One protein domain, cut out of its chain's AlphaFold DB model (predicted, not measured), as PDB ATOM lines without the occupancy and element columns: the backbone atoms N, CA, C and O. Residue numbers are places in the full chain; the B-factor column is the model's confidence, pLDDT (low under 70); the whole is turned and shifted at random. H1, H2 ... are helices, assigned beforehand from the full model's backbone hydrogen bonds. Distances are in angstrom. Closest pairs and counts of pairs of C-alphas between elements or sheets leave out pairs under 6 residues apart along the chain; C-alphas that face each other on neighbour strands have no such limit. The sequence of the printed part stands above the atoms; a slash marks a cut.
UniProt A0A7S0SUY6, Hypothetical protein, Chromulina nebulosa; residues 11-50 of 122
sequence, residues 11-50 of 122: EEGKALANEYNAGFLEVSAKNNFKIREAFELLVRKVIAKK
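AT A GLANCE: This is residues 11 to 50 of the 122 residues of the protein "Hypothetical protein" of Chromulina nebulosa (UniProt A0A7S0SUY6). The printed part is a flat, open Z: helix H1 runs one way, a long link with no named element folds back between the two helices, and the longer helix H2 then runs in much the same sense as H1, with no C-alpha of one helix within 8 A of the other. The turn of the link at residues 28 to 33 stands free and sticks out at one corner. The printed part has 40 residues, with two named helices in the order H1, H2 and no named strand, and its class is all helix. It is loose, with a radius of gyration of the C-alphas of 11.6 A, and its C-alphas span 30 by 27 by 8 A.

HOW THE PARTS SIT: Begin at H1, residues 11 to 19, and go on through residues 20 to 34, a long link of 15 residues, to H2, residues 35 to 49. H1 and H2 are apart. Look at the backbone of H1 and H2: in both, every O i to N i+4 pair is within hydrogen-bond range.

IN THESE COORDINATES: Find C-alpha 11 at (-12.957, -32.918, -29.371); from there H1 runs 12.5 A to C-alpha 19 at (-19.035, -42.733, -24.550). Follow the link to Asn 31, whose C-alpha is at (2.195, -40.042, -43.771). H2 begins at C-alpha 35 and ends, 21.7 A on, at C-alpha 49 at (-7.566, -57.837, -20.603). From the first to the last C-alpha of each helix, x and y fall and z rises.

THE WHOLE: The two C-alphas farthest apart are those of Asn 31 and Lys 50, 31.9 A. The printed part has no cut. The mean pLDDT of the printed part is 95.0, and no printed residue is under 70.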
ATOM      1  N   GLU A  11     -12.192 -32.946 -30.604       94.81
ATOM      2  CA  GLU A  11     -12.957 -32.918 -29.371       94.81
ATOM      3  C   GLU A  11     -14.178 -33.826 -29.493       94.81
ATOM      4  O   GLU A  11     -14.406 -34.653 -28.614       94.81
ATOM      5  N   GLU A  12     -14.893 -33.741 -30.616       95.44
ATOM      6  CA  GLU A  12     -16.036 -34.598 -30.934       95.44
ATOM      7  C   GLU A  12     -15.629 -36.071 -31.038       95.44
ATOM      8  O   GLU A  12     -16.209 -36.927 -30.368       95.44
ATOM      9  N   GLY A  13     -14.564 -36.376 -31.789       95.44
ATOM     10  CA  GLY A  13     -14.055 -37.745 -31.886       95.44
ATOM     11  C   GLY A  13     -13.621 -38.315 -30.529       95.44
ATOM     12  O   GLY A  13     -13.841 -39.494 -30.236       95.44
ATOM     13  N   LYS A  14     -13.037 -37.476 -29.665       96.44
ATOM     14  CA  LYS A  14     -12.643 -37.862 -28.305       96.44
ATOM     15  C   LYS A  14     -13.851 -38.061 -27.388       96.44
ATOM     16  O   LYS A  14     -13.832 -38.992 -26.584       96.44
ATOM     17  N   ALA A  15     -14.874 -37.214 -27.489       97.12
ATOM     18  CA  ALA A  15     -16.112 -37.352 -26.727       97.12
ATOM     19  C   ALA A  15     -16.791 -38.692 -27.041       97.12
ATOM     20  O   ALA A  15     -17.035 -39.476 -26.126       97.12
ATOM     21  N   LEU A  16     -16.936 -39.016 -28.328       96.56
ATOM     22  CA  LEU A  16     -17.523 -40.277 -28.777       96.56
ATOM     23  C   LEU A  16     -16.736 -41.499 -28.276       96.56
ATOM     24  O   LEU A  16     -17.308 -42.486 -27.818       96.56
ATOM     25  N   ALA A  17     -15.402 -41.444 -28.313       96.44
ATOM     26  CA  ALA A  17     -14.579 -42.531 -27.788       96.44
ATOM     27  C   ALA A  17     -14.803 -42.765 -26.282       96.44
ATOM     28  O   ALA A  17     -14.806 -43.916 -25.840       96.44
ATOM     29  N   ASN A  18     -15.016 -41.698 -25.504       96.31
ATOM     30  CA  ASN A  18     -15.313 -41.808 -24.077       96.31
ATOM     31  C   ASN A  18     -16.683 -42.455 -23.832       96.31
ATOM     32  O   ASN A  18     -16.789 -43.299 -22.944       96.31
ATOM     33  N   GLU A  19     -17.698 -42.119 -24.632       97.38
ATOM     34  CA  GLU A  19     -19.035 -42.733 -24.550       97.38
ATOM     35  C   GLU A  19     -18.971 -44.256 -24.738       97.38
ATOM     36  O   GLU A  19     -19.595 -45.013 -23.993       97.38
ATOM     37  N   TYR A  20     -18.131 -44.724 -25.663       96.31
ATOM     38  CA  TYR A  20     -17.921 -46.154 -25.909       96.31
ATOM     39  C   TYR A  20     -16.884 -46.818 -24.988       96.31
ATOM     40  O   TYR A  20     -16.560 -47.992 -25.184       96.31
ATOM     41  N   ASN A  21     -16.333 -46.110 -23.993       93.69
ATOM     42  CA  ASN A  21     -15.217 -46.589 -23.162       93.69
ATOM     43  C   ASN A  21     -14.024 -47.115 -23.995       93.69
ATOM     44  O   ASN A  21     -13.342 -48.085 -23.633       93.69
ATOM     45  N   ALA A  22     -13.778 -46.478 -25.139       93.56
ATOM     46  CA  ALA A  22     -12.726 -46.808 -26.085       93.56
ATOM     47  C   ALA A  22     -11.532 -45.845 -25.959       93.56
ATOM     48  O   ALA A  22     -11.588 -44.802 -25.315       93.56
ATOM     49  N   GLY A  23     -10.397 -46.211 -26.562       92.88
ATOM     50  CA  GLY A  23      -9.272 -45.279 -26.700       92.88
ATOM     51  C   GLY A  23      -9.433 -44.399 -27.935       92.88
ATOM     52  O   GLY A  23      -9.926 -44.878 -28.950       92.88
ATOM     53  N   PHE A  24      -8.942 -43.162 -27.870       96.12
ATOM     54  CA  PHE A  24      -8.889 -42.245 -29.009       96.12
ATOM     55  C   PHE A  24      -7.440 -42.016 -29.465       96.12
ATOM     56  O   PHE A  24      -6.567 -41.752 -28.635       96.12
ATOM     57  N   LEU A  25      -7.183 -42.110 -30.773       96.00
ATOM     58  CA  LEU A  25      -5.885 -41.826 -31.391       96.00
ATOM     59  C   LEU A  25      -6.085 -41.389 -32.848       96.00
ATOM     60  O   LEU A  25      -6.702 -42.108 -33.628       96.00
ATOM     61  N   GLU A  26      -5.526 -40.241 -33.232       94.81
ATOM     62  CA  GLU A  26      -5.503 -39.805 -34.632       94.81
ATOM     63  C   GLU A  26      -4.272 -40.363 -35.355       94.81
ATOM     64  O   GLU A  26      -3.144 -40.225 -34.876       94.81
ATOM     65  N   VAL A  27      -4.489 -40.943 -36.533       95.88
ATOM     66  CA  VAL A  27      -3.471 -41.604 -37.360       95.88
ATOM     67  C   VAL A  27      -3.575 -41.133 -38.809       95.88
ATOM     68  O   VAL A  27      -4.671 -40.878 -39.301       95.88
ATOM     69  N   SER A  28      -2.441 -41.040 -39.510       94.75
ATOM     70  CA  SER A  28      -2.416 -40.835 -40.967       94.75
ATOM     71  C   SER A  28      -1.619 -41.953 -41.620       94.75
ATOM     72  O   SER A  28      -0.396 -42.003 -41.495       94.75
ATOM     73  N   ALA A  29      -2.310 -42.833 -42.348       95.19
ATOM     74  CA  ALA A  29      -1.672 -43.910 -43.101       95.19
ATOM     75  C   ALA A  29      -0.796 -43.362 -44.237       95.19
ATOM     76  O   ALA A  29       0.305 -43.851 -44.459       95.19
ATOM     77  N   LYS A  30      -1.237 -42.279 -44.892       94.94
ATOM     78  CA  LYS A  30      -0.496 -41.633 -45.985       94.94
ATOM     79  C   LYS A  30       0.880 -41.136 -45.541       94.94
ATOM     80  O   LYS A  30       1.842 -41.228 -46.292       94.94
ATOM     81  N   ASN A  31       0.966 -40.609 -44.322       95.81
ATOM     82  CA  ASN A  31       2.195 -40.042 -43.771       95.81
ATOM     83  C   ASN A  31       2.909 -41.002 -42.808       95.81
ATOM     84  O   ASN A  31       3.854 -40.583 -42.147       95.81
ATOM     85  N   ASN A  32       2.441 -42.251 -42.676       94.81
ATOM     86  CA  ASN A  32       2.899 -43.199 -41.654       94.81
ATOM     87  C   ASN A  32       2.903 -42.613 -40.226       94.81
ATOM     88  O   ASN A  32       3.717 -42.975 -39.379       94.81
ATOM     89  N   PHE A  33       1.975 -41.702 -39.934       96.81
ATOM     90  CA  PHE A  33       1.890 -41.028 -38.645       96.81
ATOM     91  C   PHE A  33       1.101 -41.882 -37.653       96.81
ATOM     92  O   PHE A  33      -0.068 -42.182 -37.905       96.81
ATOM     93  N   LYS A  34       1.738 -42.241 -36.528       95.94
ATOM     94  CA  LYS A  34       1.167 -42.966 -35.371       95.94
ATOM     95  C   LYS A  34       0.596 -44.362 -35.643       95.94
ATOM     96  O   LYS A  34      -0.036 -44.953 -34.772       95.94
ATOM     97  N   ILE A  35       0.843 -44.928 -36.823       97.12
ATOM     98  CA  ILE A  35       0.331 -46.255 -37.196       97.12
ATOM     99  C   ILE A  35       0.874 -47.334 -36.253       97.12
ATOM    100  O   ILE A  35       0.110 -48.124 -35.705       97.12
ATOM    101  N   ARG A  36       2.187 -47.321 -35.997       96.25
ATOM    102  CA  ARG A  36       2.837 -48.273 -35.085       96.25
ATOM    103  C   ARG A  36       2.267 -48.189 -33.670       96.25
ATOM    104  O   ARG A  36       1.912 -49.208 -33.087       96.25
ATOM    105  N   GLU A  37       2.121 -46.971 -33.155       96.25
ATOM    106  CA  GLU A  37       1.553 -46.711 -31.830       96.25
ATOM    107  C   GLU A  37       0.112 -47.219 -31.716       96.25
ATOM    108  O   GLU A  37      -0.246 -47.808 -30.698       96.25
ATOM    109  N   ALA A  38      -0.703 -47.054 -32.765       96.12
ATOM    110  CA  ALA A  38      -2.083 -47.533 -32.786       96.12
ATOM    111  C   ALA A  38      -2.165 -49.051 -32.577       96.12
ATOM    112  O   ALA A  38      -2.911 -49.524 -31.715       96.12
ATOM    113  N   PHE A  39      -1.358 -49.809 -33.324       96.06
ATOM    114  CA  PHE A  39      -1.319 -51.266 -33.207       96.06
ATOM    115  C   PHE A  39      -0.729 -51.723 -31.873       96.06
ATOM    116  O   PHE A  39      -1.295 -52.602 -31.228       96.06
ATOM    117  N   GLU A  40       0.358 -51.104 -31.410       96.19
ATOM    118  CA  GLU A  40       0.945 -51.441 -30.111       96.19
ATOM    119  C   GLU A  40      -0.033 -51.204 -28.957       96.19
ATOM    120  O   GLU A  40      -0.168 -52.053 -28.074       96.19
ATOM    121  N   LEU A  41      -0.745 -50.074 -28.959       95.38
ATOM    122  CA  LEU A  41      -1.741 -49.764 -27.934       95.38
ATOM    123  C   LEU A  41      -2.902 -50.757 -27.955       95.38
ATOM    124  O   LEU A  41      -3.369 -51.167 -26.889       95.38
ATOM    125  N   LEU A  42      -3.357 -51.157 -29.142       94.25
ATOM    126  CA  LEU A  42      -4.402 -52.162 -29.283       94.25
ATOM    127  C   LEU A  42      -3.953 -53.509 -28.706       94.25
ATOM    128  O   LEU A  42      -4.634 -54.060 -27.843       94.25
ATOM    129  N   VAL A  43      -2.784 -54.005 -29.123       93.88
ATOM    130  CA  VAL A  43      -2.239 -55.292 -28.666       93.88
ATOM    131  C   VAL A  43      -2.021 -55.286 -27.154       93.88
ATOM    132  O   VAL A  43      -2.475 -56.201 -26.467       93.88
ATOM    133  N   ARG A  44      -1.422 -54.221 -26.600       93.88
ATOM    134  CA  ARG A  44      -1.237 -54.070 -25.147       93.88
ATOM    135  C   ARG A  44      -2.567 -54.129 -24.395       93.88
ATOM    136  O   ARG A  44      -2.655 -54.807 -23.376       93.88
ATOM    137  N   LYS A  45      -3.616 -53.466 -24.898       92.62
ATOM    138  CA  LYS A  45      -4.953 -53.497 -24.280       92.62
ATOM    139  C   LYS A  45      -5.596 -54.881 -24.336       92.62
ATOM    140  O   LYS A  45      -6.269 -55.265 -23.381       92.62
ATOM    141  N   VAL A  46      -5.408 -55.617 -25.430       92.38
ATOM    142  CA  VAL A  46      -5.923 -56.986 -25.564       92.38
ATOM    143  C   VAL A  46      -5.225 -57.911 -24.573       92.38
ATOM    144  O   VAL A  46      -5.919 -58.562 -23.799       92.38
ATOM    145  N   ILE A  47      -3.891 -57.906 -24.528       92.62
ATOM    146  CA  ILE A  47      -3.107 -58.756 -23.617       92.62
ATOM    147  C   ILE A  47      -3.421 -58.422 -22.153       92.62
ATOM    148  O   ILE A  47      -3.645 -59.323 -21.352       92.62
ATOM    149  N   ALA A  48      -3.523 -57.135 -21.804       91.44
ATOM    150  CA  ALA A  48      -3.865 -56.716 -20.444       91.44
ATOM    151  C   ALA A  48      -5.247 -57.220 -19.990       91.44
ATOM    152  O   ALA A  48      -5.430 -57.539 -18.818       91.44
ATOM    153  N   LYS A  49      -6.226 -57.300 -20.903       91.56
ATOM    154  CA  LYS A  49      -7.566 -57.837 -20.603       91.56
ATOM    155  C   LYS A  49      -7.637 -59.362 -20.705       91.56
ATOM    156  O   LYS A  49      -8.453 -59.980 -20.029       91.56
ATOM    157  N   LYS A  50      -6.841 -59.961 -21.589       90.44
ATOM    158  CA  LYS A  50      -6.820 -61.391 -21.904       90.44
ATOM    159  C   LYS A  50      -5.360 -61.828 -22.076       90.44
ATOM    160  O   LYS A  50      -4.860 -61.808 -23.200       90.44
TER     161      LYS A  50